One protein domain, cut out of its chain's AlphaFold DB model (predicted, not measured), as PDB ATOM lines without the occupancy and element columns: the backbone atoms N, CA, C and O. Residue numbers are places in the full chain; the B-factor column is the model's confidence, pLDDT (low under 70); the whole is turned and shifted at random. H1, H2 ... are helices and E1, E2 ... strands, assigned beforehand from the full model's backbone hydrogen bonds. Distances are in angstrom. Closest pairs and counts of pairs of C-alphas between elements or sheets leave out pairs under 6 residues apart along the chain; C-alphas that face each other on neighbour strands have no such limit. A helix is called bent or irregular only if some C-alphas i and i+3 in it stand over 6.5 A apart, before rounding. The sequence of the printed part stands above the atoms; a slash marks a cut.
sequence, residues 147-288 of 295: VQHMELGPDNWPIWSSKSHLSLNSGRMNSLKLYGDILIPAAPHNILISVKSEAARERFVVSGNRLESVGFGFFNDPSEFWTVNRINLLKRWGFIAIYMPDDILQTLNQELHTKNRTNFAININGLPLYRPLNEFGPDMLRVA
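What this domain is: This is residues 147 to 288 of the 295 residues of an uncharacterized protein of Desulfuromonas soudanensis (UniProt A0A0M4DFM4). A strongly twisted sheet of six strands forms the middle of an elongated domain, with H5 along one face and H1 and H2 over separate parts of the opposite face. H3 covers the edge strand E6 towards one end, next to the small H4, and the loop round Pro 154 makes the other end. The 142 printed residues hold five named helices and six named strands, in the order E1, H1, E2, E3, E4, H2, E5, H3, H4, E6, H5; the class is mixed, helices and strands. The mixed sheet runs E1, E2, E3, E4, E5, E6. The whole is compact, with a radius of gyration of the C-alphas of 15.6 A, and spans 56 by 27 by 26 A.

Where its parts are: E1 is residues 164 to 167, beginning at C-alpha 164 (-12.093, 1.795, 34.745). H1 is residues 171 to 179, irregular, with C-alphas 172 and 175 7.5 A apart. E2 is residues 182 to 184, E3 191 to 196 (16.0 A) and E4 213 to 217 (13.0 A). H2 is residues 228 to 236 (12.1 A), E5 239 to 244 (13.5 A), H3 246 to 258 (18.1 A), H4 262 to 265 and E6 274 to 276. H5, residues 277 to 287 (16.4 A), ends at C-alpha 287 (-6.518, 10.253, 37.578); it is irregular, with C-alphas 278 and 281 7.1 A apart.

How they stand to each other: E1 and E2 are antiparallel, with N 166 and O 183 2.9 A apart, within hydrogen-bond range. The hairpin E2 and E3 is antiparallel, with N 191 and O 184 at 2.8 A. E3 and E4 (N 194 and O 214, 2.8 A), E4 and E5 (N 243 and O 215, 2.8 A) and E5 and E6 (N 275 and O 242, 2.9 A) are parallel. E4, H2, E5 and E5, H3 H4, E6 are strand-helix-strand units, parallel neighbour strands with helices between, their crossovers right-handed. H5 is on the sheet at a height of 8.5 A, over E3 and E4 and along the strands; the C-alphas of Tyr 243 and Leu 277 are the closest of E5 and H5, 5.0 A. On the opposite face, H2 lies over E5 and H1 only just over E1, with 3 C-alphas falling on it. H3 lies over E6, the closest C-alphas being Asp 246 and Pro 276, 5.5 A. H4 is not on the sheet but touches H2, Ile 231 and Ala 265 having the closest C-alphas, 6.8 A. Every O i to N i+4 pair is within hydrogen-bond range in H2 and H3, against 5 of 7 in H5 and 0 of 5 in H1, where 3 of 6 O i to N i+3 pairs are; H4 is too short for an O i to N i+4 pair.

The domain as a whole: The farthest C-alphas, of Pro 154 and Thr 258, are 55.8 A apart. The printed part has no cut. The link E3 to E4, 16 residues, is long. Residue 179 and residues 200 to 210 have pLDDT under 70; the mean of the printed part is 88.7.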
ATOM      1  N   VAL A 147      -5.666   0.791  33.947       96.19
ATOM      2  CA  VAL A 147      -7.015   1.364  33.813       96.19
ATOM      3  C   VAL A 147      -7.857   0.354  33.040       96.19
ATOM      4  O   VAL A 147      -7.742   0.231  31.827       96.19
ATOM      5  N   GLN A 148      -8.629  -0.459  33.756       93.25
ATOM      6  CA  GLN A 148      -9.339  -1.593  33.158       93.25
ATOM      7  C   GLN A 148     -10.567  -1.141  32.368       93.25
ATOM      8  O   GLN A 148     -11.196  -0.143  32.701       93.25
ATOM      9  N   HIS A 149     -10.993  -1.929  31.388       92.69
ATOM     10  CA  HIS A 149     -12.305  -1.722  30.780       92.69
ATOM     11  C   HIS A 149     -13.430  -1.841  31.816       92.69
ATOM     12  O   HIS A 149     -13.413  -2.731  32.667       92.69
ATOM     13  N   MET A 150     -14.435  -0.974  31.715       92.62
ATOM     14  CA  MET A 150     -15.675  -1.127  32.468       92.62
ATOM     15  C   MET A 150     -16.410  -2.387  32.019       92.62
ATOM     16  O   MET A 150     -16.642  -2.603  30.827       92.62
ATOM     17  N   GLU A 151     -16.821  -3.192  32.994       90.19
ATOM     18  CA  GLU A 151     -17.685  -4.339  32.750       90.19
ATOM     19  C   GLU A 151     -19.091  -3.879  32.358       90.19
ATOM     20  O   GLU A 151     -19.590  -2.855  32.830       90.19
ATOM     21  N   LEU A 152     -19.749  -4.657  31.501       87.69
ATOM     22  CA  LEU A 152     -21.144  -4.435  31.138       87.69
ATOM     23  C   LEU A 152     -22.040  -5.378  31.944       87.69
ATOM     24  O   LEU A 152     -21.787  -6.581  32.018       87.69
ATOM     25  N   GLY A 153     -23.111  -4.833  32.512       88.88
ATOM     26  CA  GLY A 153     -24.153  -5.599  33.181       88.88
ATOM     27  C   GLY A 153     -25.043  -6.386  32.204       88.88
ATOM     28  O   GLY A 153     -24.902  -6.278  30.983       88.88
ATOM     29  N   PRO A 154     -26.011  -7.167  32.720       87.06
ATOM     30  CA  PRO A 154     -26.928  -7.976  31.903       87.06
ATOM     31  C   PRO A 154     -27.777  -7.178  30.900       87.06
ATOM     32  O   PRO A 154     -28.269  -7.729  29.917       87.06
ATOM     33  N   ASP A 155     -27.965  -5.884  31.145       87.38
ATOM     34  CA  ASP A 155     -28.680  -4.938  30.290       87.38
ATOM     35  C   ASP A 155     -27.749  -4.174  29.330       87.38
ATOM     36  O   ASP A 155     -28.183  -3.222  28.675       87.38
ATOM     37  N   ASN A 156     -26.485  -4.591  29.215       80.00
ATOM     38  CA  ASN A 156     -25.429  -3.925  28.456       80.00
ATOM     39  C   ASN A 156     -25.177  -2.465  28.884       80.00
ATOM     40  O   ASN A 156     -24.683  -1.678  28.070       80.00
ATOM     41  N   TRP A 157     -25.523  -2.089  30.121       86.25
ATOM     42  CA  TRP A 157     -25.066  -0.836  30.723       86.25
ATOM     43  C   TRP A 157     -23.758  -1.044  31.493       86.25
ATOM     44  O   TRP A 157     -23.574  -2.101  32.098       86.25
ATOM     45  N   PRO A 158     -22.842  -0.061  31.497       88.75
ATOM     46  CA  PRO A 158     -21.609  -0.154  32.269       88.75
ATOM     47  C   PRO A 158     -21.881  -0.253  33.768       88.75
ATOM     48  O   PRO A 158     -22.654   0.528  34.330       88.75
ATOM     49  N   ILE A 159     -21.192  -1.180  34.425       90.88
ATOM     50  CA  ILE A 159     -21.096  -1.234  35.878       90.88
ATOM     51  C   ILE A 159     -20.074  -0.178  36.287       90.88
ATOM     52  O   ILE A 159     -18.883  -0.289  35.998       90.88
ATOM     53  N   TRP A 160     -20.563   0.880  36.928       88.00
ATOM     54  CA  TRP A 160     -19.749   2.040  37.259       88.00
ATOM     55  C   TRP A 160     -18.646   1.679  38.263       88.00
ATOM     56  O   TRP A 160     -18.915   1.383  39.426       88.00
ATOM     57  N   SER A 161     -17.398   1.727  37.797       87.38
ATOM     58  CA  SER A 161     -16.182   1.482  38.574       87.38
ATOM     59  C   SER A 161     -15.270   2.686  38.421       87.38
ATOM     60  O   SER A 161     -14.990   3.106  37.301       87.38
ATOM     61  N   SER A 162     -14.804   3.249  39.534       84.31
ATOM     62  CA  SER A 162     -14.016   4.480  39.500       84.31
ATOM     63  C   SER A 162     -12.673   4.299  38.783       84.31
ATOM     64  O   SER A 162     -12.189   5.244  38.188       84.31
ATOM     65  N   LYS A 163     -12.089   3.096  38.749       89.38
ATOM     66  CA  LYS A 163     -10.749   2.860  38.170       89.38
ATOM     67  C   LYS A 163     -10.764   2.280  36.754       89.38
ATOM     68  O   LYS A 163      -9.800   1.638  36.341       89.38
ATOM     69  N   SER A 164     -11.863   2.464  36.028       93.25
ATOM     70  CA  SER A 164     -12.093   1.795  34.745       93.25
ATOM     71  C   SER A 164     -12.508   2.765  33.645       93.25
ATOM     72  O   SER A 164     -13.159   3.757  33.934       93.25
ATOM     73  N   HIS A 165     -12.200   2.478  32.380       94.19
ATOM     74  CA  HIS A 165     -12.603   3.298  31.230       94.19
ATOM     75  C   HIS A 165     -13.647   2.611  30.352       94.19
ATOM     76  O   HIS A 165     -13.819   1.392  30.379       94.19
ATOM     77  N   LEU A 166     -14.337   3.397  29.530       91.69
ATOM     78  CA  LEU A 166     -15.359   2.897  28.617       91.69
ATOM     79  C   LEU A 166     -15.251   3.539  27.236       91.69
ATOM     80  O   LEU A 166     -15.190   4.759  27.121       91.69
ATOM     81  N   SER A 167     -15.322   2.702  26.201       88.69
ATOM     82  CA  SER A 167     -15.535   3.114  24.811       88.69
ATOM     83  C   SER A 167     -16.962   3.636  24.622       88.69
ATOM     84  O   SER A 167     -17.933   2.910  24.836       88.69
ATOM     85  N   LEU A 168     -17.100   4.892  24.200       85.50
ATOM     86  CA  LEU A 168     -18.389   5.521  23.896       85.50
ATOM     87  C   LEU A 168     -18.895   5.167  22.491       85.50
ATOM     88  O   LEU A 168     -20.059   5.410  22.183       85.50
ATOM     89  N   ASN A 169     -18.036   4.587  21.648       77.50
ATOM     90  CA  ASN A 169     -18.356   4.146  20.290       77.50
ATOM     91  C   ASN A 169     -18.879   2.705  20.212       77.50
ATOM     92  O   ASN A 169     -19.281   2.253  19.134       77.50
ATOM     93  N   SER A 170     -18.893   1.990  21.337       74.12
ATOM     94  CA  SER A 170     -19.402   0.627  21.425       74.12
ATOM     95  C   SER A 170     -20.610   0.500  22.365       74.12
ATOM     96  O   SER A 170     -20.790   1.228  23.343       74.12
ATOM     97  N   GLY A 171     -21.475  -0.469  22.060       75.56
ATOM     98  CA  GLY A 171     -22.629  -0.802  22.890       75.56
ATOM     99  C   GLY A 171     -23.772   0.221  22.833       75.56
ATOM    100  O   GLY A 171     -24.092   0.786  21.790       75.56
ATOM    101  N   ARG A 172     -24.470   0.399  23.963       81.38
ATOM    102  CA  ARG A 172     -25.672   1.254  24.052       81.38
ATOM    103  C   ARG A 172     -25.355   2.746  24.191       81.38
ATOM    104  O   ARG A 172     -26.267   3.561  24.073       81.38
ATOM    105  N   MET A 173     -24.089   3.102  24.414       81.19
ATOM    106  CA  MET A 173     -23.648   4.486  24.616       81.19
ATOM    107  C   MET A 173     -23.198   5.188  23.328       81.19
ATOM    108  O   MET A 173     -22.823   6.351  23.393       81.19
ATOM    109  N   ASN A 174     -23.362   4.560  22.156       79.50
ATOM    110  CA  ASN A 174     -23.026   5.143  20.846       79.50
ATOM    111  C   ASN A 174     -23.667   6.516  20.583       79.50
ATOM    112  O   ASN A 174     -23.118   7.334  19.848       79.50
ATOM    113  N   SER A 175     -24.826   6.796  21.184       79.94
ATOM    114  CA  SER A 175     -25.493   8.104  21.111       79.94
ATOM    115  C   SER A 175     -24.713   9.227  21.813       79.94
ATOM    116  O   SER A 175     -24.917  10.400  21.507       79.94
ATOM    117  N   LEU A 176     -23.799   8.876  22.719       76.88
ATOM    118  CA  LEU A 176     -22.930   9.777  23.475       76.88
ATOM    119  C   LEU A 176     -21.555   9.973  22.822       76.88
ATOM    120  O   LEU A 176     -20.748  10.735  23.349       76.88
ATOM    121  N   LYS A 177     -21.309   9.383  21.643       73.19
ATOM    122  CA  LYS A 177     -20.104   9.616  20.820       73.19
ATOM    123  C   LYS A 177     -19.798  11.104  20.598       73.19
ATOM    124  O   LYS A 177     -18.653  11.502  20.426       73.19
ATOM    125  N   LEU A 178     -20.826  11.955  20.618       71.19
ATOM    126  CA  LEU A 178     -20.685  13.409  20.499       71.19
ATOM    127  C   LEU A 178     -19.895  14.059  21.651       71.19
ATOM    128  O   LEU A 178     -19.575  15.237  21.552       71.19
ATOM    129  N   TYR A 179     -19.606  13.348  22.740       69.88
ATOM    130  CA  TYR A 179     -18.820  13.878  23.856       69.88
ATOM    131  C   TYR A 179     -17.342  13.478  23.787       69.88
ATOM    132  O   TYR A 179     -16.499  14.191  24.317       69.88
ATOM    133  N   GLY A 180     -17.015  12.375  23.118       78.19
ATOM    134  CA  GLY A 180     -15.664  11.832  23.039       78.19
ATOM    135  C   GLY A 180     -15.685  10.385  22.564       78.19
ATOM    136  O   GLY A 180     -16.747   9.834  22.275       78.19
ATOM    137  N   ASP A 181     -14.508   9.774  22.514       88.12
ATOM    138  CA  ASP A 181     -14.352   8.384  22.084       88.12
ATOM    139  C   ASP A 181     -14.274   7.448  23.295       88.12
ATOM    140  O   ASP A 181     -14.899   6.390  23.299       88.12
ATOM    141  N   ILE A 182     -13.583   7.863  24.364       93.19
ATOM    142  CA  ILE A 182     -13.446   7.095  25.609       93.19
ATOM    143  C   ILE A 182     -13.759   7.990  26.816       93.19
ATOM    144  O   ILE A 182     -13.421   9.172  26.830       93.19
ATOM    145  N   LEU A 183     -14.394   7.421  27.841       93.38
ATOM    146  CA  LEU A 183     -14.661   8.069  29.126       93.38
ATOM    147  C   LEU A 183     -13.859   7.401  30.245       93.38
ATOM    148  O   LEU A 183     -13.896   6.178  30.384       93.38
ATOM    149  N   ILE A 184     -13.195   8.216  31.068       94.31
ATOM    150  CA  ILE A 184     -12.538   7.808  32.312       94.31
ATOM    151  C   ILE A 184     -13.206   8.540  33.480       94.31
ATOM    152  O   ILE A 184     -13.253   9.772  33.490       94.31
ATOM    153  N   PRO A 185     -13.721   7.823  34.482       93.06
ATOM    154  CA  PRO A 185     -14.137   8.405  35.740       93.06
ATOM    155  C   PRO A 185     -13.029   9.177  36.432       93.06
ATOM    156  O   PRO A 185     -11.945   8.647  36.656       93.06
ATOM    157  N   ALA A 186     -13.331  10.402  36.831       91.75
ATOM    158  CA  ALA A 186     -12.454  11.223  37.650       91.75
ATOM    159  C   ALA A 186     -13.295  12.256  38.414       91.75
ATOM    160  O   ALA A 186     -14.466  12.492  38.102       91.75
ATOM    161  N   ALA A 187     -12.700  12.858  39.438       87.94
ATOM    162  CA  ALA A 187     -13.266  13.968  40.189       87.94
ATOM    163  C   ALA A 187     -12.538  15.278  39.830       87.94
ATOM    164  O   ALA A 187     -11.324  15.263  39.662       87.94
ATOM    165  N   PRO A 188     -13.225  16.433  39.776       86.00
ATOM    166  CA  PRO A 188     -14.661  16.617  39.994       86.00
ATOM    167  C   PRO A 188     -15.526  16.222  38.786       86.00
ATOM    168  O   PRO A 188     -16.742  16.107  38.931       86.00
ATOM    169  N   HIS A 189     -14.920  16.010  37.615       86.69
ATOM    170  CA  HIS A 189     -15.609  15.606  36.393       86.69
ATOM    171  C   HIS A 189     -14.885  14.435  35.730       86.69
ATOM    172  O   HIS A 189     -13.668  14.313  35.826       86.69
ATOM    173  N   ASN A 190     -15.640  13.612  35.003       90.81
ATOM    174  CA  ASN A 190     -15.064  12.566  34.164       90.81
ATOM    175  C   ASN A 190     -14.187  13.176  33.071       90.81
ATOM    176  O   ASN A 190     -14.524  14.224  32.512       90.81
ATOM    177  N   ILE A 191     -13.121  12.464  32.723       92.38
ATOM    178  CA  ILE A 191     -12.223  12.824  31.636       92.38
ATOM    179  C   ILE A 191     -12.722  12.180  30.349       92.38
ATOM    180  O   ILE A 191     -12.959  10.971  30.283       92.38
ATOM    181  N   LEU A 192     -12.867  13.002  29.315       92.75
ATOM    182  CA  LEU A 192     -13.204  12.561  27.966       92.75
ATOM    183  C   LEU A 192     -11.937  12.497  27.122       92.75
ATOM    184  O   LEU A 192     -11.225  13.488  26.974       92.75
ATOM    185  N   ILE A 193     -11.656  11.344  26.534       93.56
ATOM    186  CA  ILE A 193     -10.544  11.194  25.602       93.56
ATOM    187  C   ILE A 193     -11.090  11.338  24.188       93.56
ATOM    188  O   ILE A 193     -11.990  10.603  23.769       93.56
ATOM    189  N   SER A 194     -10.526  12.288  23.445       92.06
ATOM    190  CA  SER A 194     -10.727  12.406  22.008       92.06
ATOM    191  C   SER A 194      -9.543  11.784  21.285       92.06
ATOM    192  O   SER A 194      -8.420  12.291  21.357       92.06
ATOM    193  N   VAL A 195      -9.817  10.694  20.577       92.69
ATOM    194  CA  VAL A 195      -8.828   9.930  19.828       92.69
ATOM    195  C   VAL A 195      -8.744  10.466  18.399       92.69
ATOM    196  O   VAL A 195      -9.758  10.817  17.781       92.69
ATOM    197  N   LYS A 196      -7.528  10.590  17.867       90.38
ATOM    198  CA  LYS A 196      -7.256  11.094  16.513       90.38
ATOM    199  C   LYS A 196      -6.215  10.211  15.828       90.38
ATOM    200  O   LYS A 196      -5.287   9.741  16.476       90.38
ATOM    201  N   SER A 197      -6.370   9.996  14.524       85.06
ATOM    202  CA  SER A 197      -5.329   9.370  13.705       85.06
ATOM    203  C   SER A 197      -4.221  10.389  13.437       85.06
ATOM    204  O   SER A 197      -3.353  10.560  14.276       85.06
ATOM    205  N   GLU A 198      -4.289  11.127  12.331       84.56
ATOM    206  CA  GLU A 198      -3.182  11.966  11.850       84.56
ATOM    207  C   GLU A 198      -3.484  13.470  11.849       84.56
ATOM    208  O   GLU A 198      -2.582  14.280  12.054       84.56
ATOM    209  N   ALA A 199      -4.742  13.867  11.632       78.00
ATOM    210  CA  ALA A 199      -5.119  15.271  11.477       78.00
ATOM    211  C   ALA A 199      -5.949  15.771  12.665       78.00
ATOM    212  O   ALA A 199      -6.995  15.207  12.993       78.00
ATOM    213  N   ALA A 200      -5.556  16.907  13.247       61.66
ATOM    214  CA  ALA A 200      -6.376  17.610  14.243       61.66
ATOM    215  C   ALA A 200      -7.428  18.541  13.597       61.66
ATOM    216  O   ALA A 200      -8.208  19.207  14.297       61.66
ATOM    217  N   ARG A 201      -7.451  18.606  12.256       56.81
ATOM    218  CA  ARG A 201      -8.475  19.288  11.450       56.81
ATOM    219  C   ARG A 201      -9.829  18.594  11.513       56.81
ATOM    220  O   ARG A 201     -10.852  19.263  11.352       56.81
ATOM    221  N   GLU A 202      -9.854  17.294  11.796       53.19
ATOM    222  CA  GLU A 202     -11.073  16.652  12.269       53.19
ATOM    223  C   GLU A 202     -11.432  17.279  13.612       53.19
ATOM    224  O   GLU A 202     -10.636  17.273  14.550       53.19
ATOM    225  N   ARG A 203     -12.607  17.916  13.673       55.72
ATOM    226  CA  ARG A 203     -13.051  18.686  14.838       55.72
ATOM    227  C   ARG A 203     -12.870  17.817  16.081       55.72
ATOM    228  O   ARG A 203     -13.547  16.799  16.198       55.72
ATOM    229  N   PHE A 204     -11.976  18.213  16.993       63.41
ATOM    230  CA  PHE A 204     -12.034  17.721  18.365       63.41
ATOM    231  C   PHE A 204     -13.487  17.869  18.803       63.41
ATOM    232  O   PHE A 204     -14.049  18.968  18.722       63.41
ATOM    233  N   VAL A 205     -14.131  16.736  19.074       55.06
ATOM    234  CA  VAL A 205     -15.576  16.715  19.230       55.06
ATOM    235  C   VAL A 205     -15.886  17.499  20.497       55.06
ATOM    236  O   VAL A 205     -15.338  17.245  21.564       55.06
ATOM    237  N   VAL A 206     -16.686  18.545  20.314       52.31
ATOM    238  CA  VAL A 206     -16.989  19.542  21.330       52.31
ATOM    239  C   VAL A 206     -17.938  18.909  22.335       52.31
ATOM    240  O   VAL A 206     -19.125  18.759  22.044       52.31
ATOM    241  N   SER A 207     -17.464  18.626  23.546       44.28
ATOM    242  CA  SER A 207     -18.381  18.632  24.675       44.28
ATOM    243  C   SER A 207     -18.821  20.093  24.857       44.28
ATOM    244  O   SER A 207     -18.053  20.983  25.216       44.28
ATOM    245  N   GLY A 208     -20.080  20.395  24.518       45.78
ATOM    246  CA  GLY A 208     -20.671  21.730  24.720       45.78
ATOM    247  C   GLY A 208     -20.676  22.172  26.192       45.78
ATOM    248  O   GLY A 208     -20.913  23.338  26.496       45.78
ATOM    249  N   ASN A 209     -20.358  21.245  27.094       54.03
ATOM    250  CA  ASN A 209     -20.119  21.455  28.507       54.03
ATOM    251  C   ASN A 209     -18.618  21.335  28.724       54.03
ATOM    252  O   ASN A 209     -18.086  20.295  28.380       54.03
ATOM    253  N   ARG A 210     -17.980  22.375  29.276       64.31
ATOM    254  CA  ARG A 210     -16.543  22.532  29.592       64.31
ATOM    255  C   ARG A 210     -15.963  21.392  30.457       64.31
ATOM    256  O   ARG A 210     -15.516  21.632  31.575       64.31
ATOM    257  N   LEU A 211     -16.032  20.164  29.968       81.69
ATOM    258  CA  LEU A 211     -15.562  18.954  30.614       81.69
ATOM    259  C   LEU A 211     -14.086  18.789  30.299       81.69
ATOM    260  O   LEU A 211     -13.617  19.101  29.199       81.69
ATOM    261  N   GLU A 212     -13.360  18.293  31.286       89.69
ATOM    262  CA  GLU A 212     -11.943  18.015  31.149       89.69
ATOM    263  C   GLU A 212     -11.742  16.943  30.089       89.69
ATOM    264  O   GLU A 212     -12.336  15.864  30.124       89.69
ATOM    265  N   SER A 213     -10.944  17.298  29.091       91.50
ATOM    266  CA  SER A 213     -10.734  16.474  27.916       91.50
ATOM    267  C   SER A 213      -9.250  16.282  27.661       91.50
ATOM    268  O   SER A 213      -8.420  17.153  27.935       91.50
ATOM    269  N   VAL A 214      -8.918  15.132  27.097       94.44
ATOM    270  CA  VAL A 214      -7.563  14.772  26.707       94.44
ATOM    271  C   VAL A 214      -7.555  14.412  25.232       94.44
ATOM    272  O   VAL A 214      -8.417  13.680  24.750       94.44
ATOM    273  N   GLY A 215      -6.591  14.949  24.492       94.50
ATOM    274  CA  GLY A 215      -6.329  14.538  23.119       94.50
ATOM    275  C   GLY A 215      -5.339  13.386  23.119       94.50
ATOM    276  O   GLY A 215      -4.265  13.524  23.692       94.50
ATOM    277  N   PHE A 216      -5.666  12.282  22.462       96.06
ATOM    278  CA  PHE A 216      -4.726  11.200  22.179       96.06
ATOM    279  C   PHE A 216      -4.635  11.058  20.662       96.06
ATOM    280  O   PHE A 216      -5.645  10.764  20.020       96.06
ATOM    281  N   GLY A 217      -3.474  11.312  20.062       93.31
ATOM    282  CA  GLY A 217      -3.374  11.218  18.610       93.31
ATOM    283  C   GLY A 217      -1.987  10.947  18.063       93.31
ATOM    284  O   GLY A 217      -0.976  11.229  18.699       93.31
ATOM    285  N   PHE A 218      -1.966  10.428  16.840       94.12
ATOM    286  CA  PHE A 218      -0.769  10.110  16.060       94.12
ATOM    287  C   PHE A 218      -0.526  11.197  15.006       94.12
ATOM    288  O   PHE A 218      -0.349  10.919  13.821       94.12
ATOM    289  N   PHE A 219      -0.619  12.456  15.447       94.00
ATOM    290  CA  PHE A 219      -0.598  13.633  14.580       94.00
ATOM    291  C   PHE A 219       0.622  13.643  13.658       94.00
ATOM    292  O   PHE A 219       1.686  13.196  14.066       94.00
ATOM    293  N   ASN A 220       0.491  14.194  12.452       93.12
ATOM    294  CA  ASN A 220       1.606  14.288  11.499       93.12
ATOM    295  C   ASN A 220       2.007  15.731  11.131       93.12
ATOM    296  O   ASN A 220       3.027  15.932  10.475       93.12
ATOM    297  N   ASP A 221       1.248  16.737  11.580       94.12
ATOM    298  CA  ASP A 221       1.520  18.155  11.322       94.12
ATOM    299  C   ASP A 221       1.558  18.980  12.631       94.12
ATOM    300  O   ASP A 221       0.510  19.314  13.198       94.12
ATOM    301  N   PRO A 222       2.748  19.380  13.125       95.19
ATOM    302  CA  PRO A 222       2.867  20.210  14.327       95.19
ATOM    303  C   PRO A 222       2.301  21.628  14.137       95.19
ATOM    304  O   PRO A 222       1.986  22.313  15.121       95.19
ATOM    305  N   SER A 223       2.125  22.087  12.891       93.81
ATOM    306  CA  SER A 223       1.612  23.429  12.600       93.81
ATOM    307  C   SER A 223       0.165  23.634  13.051       93.81
ATOM    308  O   SER A 223      -0.269  24.768  13.297       93.81
ATOM    309  N   GLU A 224      -0.553  22.531  13.273       91.12
ATOM    310  CA  GLU A 224      -1.903  22.503  13.819       91.12
ATOM    311  C   GLU A 224      -1.998  22.952  15.287       91.12
ATOM    312  O   GLU A 224      -3.114  23.135  15.784       91.12
ATOM    313  N   PHE A 225      -0.872  23.154  15.985       94.19
ATOM    314  CA  PHE A 225      -0.856  23.366  17.438       94.19
ATOM    315  C   PHE A 225      -0.153  24.649  17.910       94.19
ATOM    316  O   PHE A 225      -0.454  25.132  18.994       94.19
ATOM    317  N   TRP A 226       0.721  25.285  17.126       93.31
ATOM    318  CA  TRP A 226       1.573  26.375  17.653       93.31
ATOM    319  C   TRP A 226       0.995  27.799  17.575       93.31
ATOM    320  O   TRP A 226       1.664  28.781  17.931       93.31
ATOM    321  N   THR A 227      -0.210  27.983  17.019       94.44
ATOM    322  CA  THR A 227      -0.807  29.327  16.922       94.44
ATOM    323  C   THR A 227      -1.534  29.674  18.215       94.44
ATOM    324  O   THR A 227      -2.284  28.863  18.748       94.44
ATOM    325  N   VAL A 228      -1.371  30.906  18.704       94.81
ATOM    326  CA  VAL A 228      -2.010  31.360  19.955       94.81
ATOM    327  C   VAL A 228      -3.530  31.170  19.913       94.81
ATOM    328  O   VAL A 228      -4.126  30.687  20.873       94.81
ATOM    329  N   ASN A 229      -4.160  31.477  18.775       93.31
ATOM    330  CA  ASN A 229      -5.601  31.293  18.589       93.31
ATOM    331  C   ASN A 229      -6.022  29.831  18.751       93.31
ATOM    332  O   ASN A 229      -7.043  29.558  19.380       93.31
ATOM    333  N   ARG A 230      -5.239  28.900  18.202       91.19
ATOM    334  CA  ARG A 230      -5.516  27.466  18.272       91.19
ATOM    335  C   ARG A 230      -5.268  26.906  19.666       91.19
ATOM    336  O   ARG A 230      -6.134  26.206  20.173       91.19
ATOM    337  N   ILE A 231      -4.177  27.296  20.321       94.31
ATOM    338  CA  ILE A 231      -3.894  26.937  21.718       94.31
ATOM    339  C   ILE A 231      -5.045  27.391  22.629       94.31
ATOM    340  O   ILE A 231      -5.614  26.600  23.378       94.31
ATOM    341  N   ASN A 232      -5.463  28.655  22.511       92.62
ATOM    342  CA  ASN A 232      -6.575  29.200  23.291       92.62
ATOM    343  C   ASN A 232      -7.917  28.544  22.944       92.62
ATOM    344  O   ASN A 232      -8.810  28.479  23.786       92.62
ATOM    345  N   LEU A 233      -8.105  28.093  21.703       89.69
ATOM    346  CA  LEU A 233      -9.291  27.342  21.307       89.69
ATOM    347  C   LEU A 233      -9.332  25.970  21.990       89.69
ATOM    348  O   LEU A 233     -10.353  25.648  22.585       89.69
ATOM    349  N   LEU A 234      -8.226  25.222  21.976       90.81
ATOM    350  CA  LEU A 234      -8.118  23.908  22.621       90.81
ATOM    351  C   LEU A 234      -8.400  23.997  24.127       90.81
ATOM    352  O   LEU A 234      -9.231  23.252  24.641       90.81
ATOM    353  N   LYS A 235      -7.818  24.985  24.817       91.12
ATOM    354  CA  LYS A 235      -8.111  25.231  26.239       91.12
ATOM    355  C   LYS A 235      -9.578  25.573  26.491       91.12
ATOM    356  O   LYS A 235     -10.174  25.083  27.442       91.12
ATOM    357  N   ARG A 236     -10.185  26.411  25.638       88.06
ATOM    358  CA  ARG A 236     -11.615  26.759  25.747       88.06
ATOM    359  C   ARG A 236     -12.534  25.566  25.499       88.06
ATOM    360  O   ARG A 236     -13.645  25.564  26.019       88.06
ATOM    361  N   TRP A 237     -12.079  24.583  24.726       86.19
ATOM    362  CA  TRP A 237     -12.761  23.303  24.536       86.19
ATOM    363  C   TRP A 237     -12.541  22.312  25.685       86.19
ATOM    364  O   TRP A 237     -13.107  21.232  25.641       86.19
ATOM    365  N   GLY A 238     -11.769  22.673  26.716       89.25
ATOM    366  CA  GLY A 238     -11.557  21.832  27.894       89.25
ATOM    367  C   GLY A 238     -10.368  20.878  27.788       89.25
ATOM    368  O   GLY A 238     -10.200  20.047  28.675       89.25
ATOM    369  N   PHE A 239      -9.522  20.992  26.752       92.00
ATOM    370  CA  PHE A 239      -8.311  20.174  26.673       92.00
ATOM    371  C   PHE A 239      -7.315  20.564  27.763       92.00
ATOM    372  O   PHE A 239      -6.810  21.692  27.776       92.00
ATOM    373  N   ILE A 240      -7.023  19.611  28.645       94.44
ATOM    374  CA  ILE A 240      -6.015  19.744  29.702       94.44
ATOM    375  C   ILE A 240      -4.686  19.092  29.308       94.44
ATOM    376  O   ILE A 240      -3.638  19.564  29.735       94.44
ATOM    377  N   ALA A 241      -4.705  18.097  28.422       96.62
ATOM    378  CA  ALA A 241      -3.506  17.512  27.829       96.62
ATOM    379  C   ALA A 241      -3.780  17.031  26.396       96.62
ATOM    380  O   ALA A 241      -4.905  16.661  26.053       96.62
ATOM    381  N   ILE A 242      -2.756  17.049  25.546       96.62
ATOM    382  CA  ILE A 242      -2.759  16.507  24.187       96.62
ATOM    383  C   ILE A 242      -1.471  15.706  24.014       96.62
ATOM    384  O   ILE A 242      -0.380  16.278  23.972       96.62
ATOM    385  N   TYR A 243      -1.624  14.391  23.914       98.06
ATOM    386  CA  TYR A 243      -0.553  13.424  23.743       98.06
ATOM    387  C   TYR A 243      -0.287  13.201  22.253       98.06
ATOM    388  O   TYR A 243      -1.227  12.990  21.480       98.06
ATOM    389  N   MET A 244       0.981  13.288  21.855       97.75
ATOM    390  CA  MET A 244       1.416  13.229  20.456       97.75
ATOM    391  C   MET A 244       2.782  12.538  20.303       97.75
ATOM    392  O   MET A 244       3.491  12.390  21.303       97.75
ATOM    393  N   PRO A 245       3.165  12.109  19.085       96.94
ATOM    394  CA  PRO A 245       4.480  11.522  18.834       96.94
ATOM    395  C   PRO A 245       5.641  12.461  19.196       96.94
ATOM    396  O   PRO A 245       5.526  13.685  19.076       96.94
ATOM    397  N   ASP A 246       6.768  11.888  19.623       97.00
ATOM    398  CA  ASP A 246       7.914  12.639  20.156       97.00
ATOM    399  C   ASP A 246       8.542  13.596  19.135       97.00
ATOM    400  O   ASP A 246       8.907  14.723  19.475       97.00
ATOM    401  N   ASP A 247       8.635  13.184  17.871       95.88
ATOM    402  CA  ASP A 247       9.161  13.990  16.763       95.88
ATOM    403  C   ASP A 247       8.284  15.220  16.480       95.88
ATOM    404  O   ASP A 247       8.777  16.338  16.270       95.88
ATOM    405  N   ILE A 248       6.967  15.035  16.558       97.12
ATOM    406  CA  ILE A 248       5.974  16.100  16.414       97.12
ATOM    407  C   ILE A 248       6.049  17.056  17.600       97.12
ATOM    408  O   ILE A 248       6.110  18.274  17.405       97.12
ATOM    409  N   LEU A 249       6.109  16.524  18.824       97.81
ATOM    410  CA  LEU A 249       6.239  17.318  20.042       97.81
ATOM    411  C   LEU A 249       7.534  18.135  20.052       97.81
ATOM    412  O   LEU A 249       7.521  19.313  20.415       97.81
ATOM    413  N   GLN A 250       8.652  17.540  19.636       98.12
ATOM    414  CA  GLN A 250       9.942  18.218  19.554       98.12
ATOM    415  C   GLN A 250       9.873  19.402  18.584       98.12
ATOM    416  O   GLN A 250      10.276  20.513  18.939       98.12
ATOM    417  N   THR A 251       9.315  19.184  17.391       97.94
ATOM    418  CA  THR A 251       9.148  20.232  16.373       97.94
ATOM    419  C   THR A 251       8.226  21.347  16.873       97.94
ATOM    420  O   THR A 251       8.538  22.534  16.748       97.94
ATOM    421  N   LEU A 252       7.115  20.981  17.517       97.62
ATOM    422  CA  LEU A 252       6.181  21.919  18.134       97.62
ATOM    423  C   LEU A 252       6.860  22.773  19.215       97.62
ATOM    424  O   LEU A 252       6.721  23.997  19.214       97.62
ATOM    425  N   ASN A 253       7.624  22.155  20.115       97.94
ATOM    426  CA  ASN A 253       8.307  22.854  21.202       97.94
ATOM    427  C   ASN A 253       9.381  23.821  20.693       97.94
ATOM    428  O   ASN A 253       9.494  24.934  21.212       97.94
ATOM    429  N   GLN A 254      10.127  23.447  19.651       98.12
ATOM    430  CA  GLN A 254      11.086  24.342  18.994       98.12
ATOM    431  C   GLN A 254      10.397  25.591  18.429       98.12
ATOM    432  O   GLN A 254      10.877  26.712  18.612       98.12
ATOM    433  N   GLU A 255       9.245  25.416  17.788       97.94
ATOM    434  CA  GLU A 255       8.454  26.508  17.224       97.94
ATOM    435  C   GLU A 255       7.826  27.405  18.294       97.94
ATOM    436  O   GLU A 255       7.864  28.637  18.189       97.94
ATOM    437  N   LEU A 256       7.309  26.815  19.375       97.56
ATOM    438  CA  LEU A 256       6.818  27.563  20.530       97.56
ATOM    439  C   LEU A 256       7.931  28.390  21.175       97.56
ATOM    440  O   LEU A 256       7.710  29.565  21.467       97.56
ATOM    441  N   HIS A 257       9.122  27.820  21.351       97.62
ATOM    442  CA  HIS A 257      10.269  28.533  21.906       97.62
ATOM    443  C   HIS A 257      10.714  29.678  20.987       97.62
ATOM    444  O   HIS A 257      10.813  30.825  21.423       97.62
ATOM    445  N   THR A 258      10.904  29.397  19.695       97.69
ATOM    446  CA  THR A 258      11.341  30.384  18.689       97.69
ATOM    447  C   THR A 258      10.387  31.575  18.599       97.69
ATOM    448  O   THR A 258      10.819  32.715  18.448       97.69
ATOM    449  N   LYS A 259       9.079  31.335  18.741       96.81
ATOM    450  CA  LYS A 259       8.045  32.381  18.698       96.81
ATOM    451  C   LYS A 259       7.723  32.990  20.068       96.81
ATOM    452  O   LYS A 259       6.799  33.802  20.142       96.81
ATOM    453  N   ASN A 260       8.441  32.608  21.128       96.56
ATOM    454  CA  ASN A 260       8.199  33.015  22.516       96.56
ATOM    455  C   ASN A 260       6.747  32.760  22.980       96.56
ATOM    456  O   ASN A 260       6.063  33.637  23.511       96.56
ATOM    457  N   ARG A 261       6.239  31.551  22.710       95.75
ATOM    458  CA  ARG A 261       4.854  31.120  22.967       95.75
ATOM    459  C   ARG A 261       4.718  30.005  23.998       95.75
ATOM    460  O   ARG A 261       3.596  29.582  24.257       95.75
ATOM    461  N   THR A 262       5.805  29.551  24.614       94.81
ATOM    462  CA  THR A 262       5.792  28.438  25.582       94.81
ATOM    463  C   THR A 262       4.788  28.656  26.718       94.81
ATOM    464  O   THR A 262       4.045  27.746  27.063       94.81
ATOM    465  N   ASN A 263       4.648  29.892  27.211       94.00
ATOM    466  CA  ASN A 263       3.681  30.232  28.266       94.00
ATOM    467  C   ASN A 263       2.216  30.031  27.843       94.00
ATOM    468  O   ASN A 263       1.347  29.810  28.684       94.00
ATOM    469  N   PHE A 264       1.913  30.082  26.539       94.44
ATOM    470  CA  PHE A 264       0.576  29.751  26.051       94.44
ATOM    471  C   PHE A 264       0.321  28.244  26.097       94.44
ATOM    472  O   PHE A 264      -0.832  27.859  26.234       94.44
ATOM    473  N   ALA A 265       1.341  27.391  26.050       95.69
ATOM    474  CA  ALA A 265       1.205  25.933  26.042       95.69
ATOM    475  C   ALA A 265       1.132  25.301  27.450       95.69
ATOM    476  O   ALA A 265       1.496  24.144  27.627       95.69
ATOM    477  N   ILE A 266       0.640  26.046  28.444       96.62
ATOM    478  CA  ILE A 266       0.375  25.569  29.812       96.62
ATOM    479  C   ILE A 266      -1.136  25.436  30.036       96.62
ATOM    480  O   ILE A 266      -1.891  26.346  29.688       96.62
ATOM    481  N   ASN A 267      -1.601  24.316  30.579       94.25
ATOM    482  CA  ASN A 267      -3.014  24.046  30.839       94.25
ATOM    483  C   ASN A 267      -3.547  24.814  32.071       94.25
ATOM    484  O   ASN A 267      -2.848  25.630  32.672       94.25
ATOM    485  N   ILE A 268      -4.812  24.580  32.433       90.38
ATOM    486  CA  ILE A 268      -5.463  25.250  33.574       90.38
ATOM    487  C   ILE A 268      -4.872  24.863  34.940       90.38
ATOM    488  O   ILE A 268      -5.021  25.622  35.892       90.38
ATOM    489  N   ASN A 269      -4.173  23.730  35.015       91.19
ATOM    490  CA  ASN A 269      -3.552  23.186  36.221       91.19
ATOM    491  C   ASN A 269      -2.057  23.545  36.324       91.19
ATOM    492  O   ASN A 269      -1.362  23.084  37.224       91.19
ATOM    493  N   GLY A 270      -1.546  24.390  35.420       94.56
ATOM    494  CA  GLY A 270      -0.145  24.818  35.429       94.56
ATOM    495  C   GLY A 270       0.833  23.806  34.823       94.56
ATOM    496  O   GLY A 270       2.041  23.995  34.943       94.56
ATOM    497  N   LEU A 271       0.337  22.762  34.153       96.12
ATOM    498  CA  LEU A 271       1.144  21.714  33.526       96.12
ATOM    499  C   LEU A 271       1.233  21.892  32.000       96.12
ATOM    500  O   LEU A 271       0.401  22.589  31.412       96.12
ATOM    501  N   PRO A 272       2.219  21.279  31.317       97.38
ATOM    502  CA  PRO A 272       2.301  21.321  29.859       97.38
ATOM    503  C   PRO A 272       1.024  20.791  29.198       97.38
ATOM    504  O   PRO A 272       0.535  19.712  29.543       97.38
ATOM    505  N   LEU A 273       0.494  21.551  28.237       97.25
ATOM    506  CA  LEU A 273      -0.669  21.159  27.436       97.25
ATOM    507  C   LEU A 273      -0.314  20.055  26.431       97.25
ATOM    508  O   LEU A 273      -1.149  19.206  26.149       97.25
ATOM    509  N   TYR A 274       0.896  20.081  25.874       98.00
ATOM    510  CA  TYR A 274       1.374  19.101  24.898       98.00
ATOM    511  C   TYR A 274       2.340  18.135  25.573       98.00
ATOM    512  O   TYR A 274       3.252  18.586  26.268       98.00
ATOM    513  N   ARG A 275       2.127  16.831  25.382       98.19
ATOM    514  CA  ARG A 275       2.867  15.760  26.061       98.19
ATOM    515  C   ARG A 275       3.249  14.639  25.100       98.19
ATOM    516  O   ARG A 275       2.565  14.456  24.090       98.19
ATOM    517  N   PRO A 276       4.322  13.895  25.394       98.25
ATOM    518  CA  PRO A 276       4.691  12.723  24.611       98.25
ATOM    519  C   PRO A 276       3.713  11.570  24.868       98.25
ATOM    520  O   PRO A 276       3.180  11.430  25.968       98.25
ATOM    521  N   LEU A 277       3.476  10.718  23.866       98.06
ATOM    522  CA  LEU A 277       2.581   9.556  23.998       98.06
ATOM    523  C   LEU A 277       2.979   8.609  25.144       98.06
ATOM    524  O   LEU A 277       2.093   8.006  25.751       98.06
ATOM    525  N   ASN A 278       4.272   8.522  25.478       98.06
ATOM    526  CA  ASN A 278       4.781   7.676  26.563       98.06
ATOM    527  C   ASN A 278       4.305   8.097  27.971       98.06
ATOM    528  O   ASN A 278       4.300   7.269  28.880       98.06
ATOM    529  N   GLU A 279       3.824   9.330  28.145       98.31
ATOM    530  CA  GLU A 279       3.255   9.819  29.408       98.31
ATOM    531  C   GLU A 279       1.755   9.518  29.554       98.31
ATOM    532  O   GLU A 279       1.225   9.596  30.663       98.31
ATOM    533  N   PHE A 280       1.058   9.141  28.474       98.31
ATOM    534  CA  PHE A 280      -0.403   8.996  28.474       98.31
ATOM    535  C   PHE A 280      -0.911   7.972  29.496       98.31
ATOM    536  O   PHE A 280      -1.754   8.292  30.328       98.31
ATOM    537  N   GLY A 281      -0.403   6.741  29.460       97.56
ATOM    538  CA  GLY A 281      -0.845   5.661  30.343       97.56
ATOM    539  C   GLY A 281      -0.609   5.963  31.827       97.56
ATOM    540  O   GLY A 281      -1.564   5.889  32.604       97.56
ATOM    541  N   PRO A 282       0.616   6.356  32.236       97.50
ATOM    542  CA  PRO A 282       0.904   6.742  33.617       97.50
ATOM    543  C   PRO A 282       0.044   7.907  34.122       97.50
ATOM    544  O   PRO A 282      -0.372   7.907  35.283       97.50
ATOM    545  N   ASP A 283      -0.239   8.889  33.267       97.31
ATOM    546  CA  ASP A 283      -1.107  10.011  33.610       97.31
ATOM    547  C   ASP A 283      -2.567   9.575  33.790       97.31
ATOM    548  O   ASP A 283      -3.185   9.933  34.794       97.31
ATOM    549  N   MET A 284      -3.114   8.767  32.874       97.12
ATOM    550  CA  MET A 284      -4.497   8.278  32.973       97.12
ATOM    551  C   MET A 284      -4.699   7.383  34.200       97.12
ATOM    552  O   MET A 284      -5.714   7.505  34.882       97.12
ATOM    553  N   LEU A 285      -3.718   6.540  34.539       96.00
ATOM    554  CA  LEU A 285      -3.747   5.729  35.759       96.00
ATOM    555  C   LEU A 285      -3.834   6.589  37.026       96.00
ATOM    556  O   LEU A 285      -4.530   6.222  37.971       96.00
ATOM    557  N   ARG A 286      -3.135   7.731  37.056       95.12
ATOM    558  CA  ARG A 286      -3.093   8.629  38.220       95.12
ATOM    559  C   ARG A 286      -4.444   9.283  38.508       95.12
ATOM    560  O   ARG A 286      -4.730   9.572  39.664       95.12
ATOM    561  N   VAL A 287      -5.236   9.540  37.468       94.44
ATOM    562  CA  VAL A 287      -6.518  10.253  37.578       94.44
ATOM    563  C   VAL A 287      -7.737   9.339  37.541       94.44
ATOM    564  O   VAL A 287      -8.812   9.768  37.950       94.44
ATOM    565  N   ALA A 288      -7.597   8.094  37.074       94.00
ATOM    566  CA  ALA A 288      -8.692   7.135  37.012       94.00
ATOM    567  C   ALA A 288      -9.251   6.849  38.416       94.00
ATOM    568  O   ALA A 288      -8.646   6.148  39.230       94.00
TER     569      ALA A 288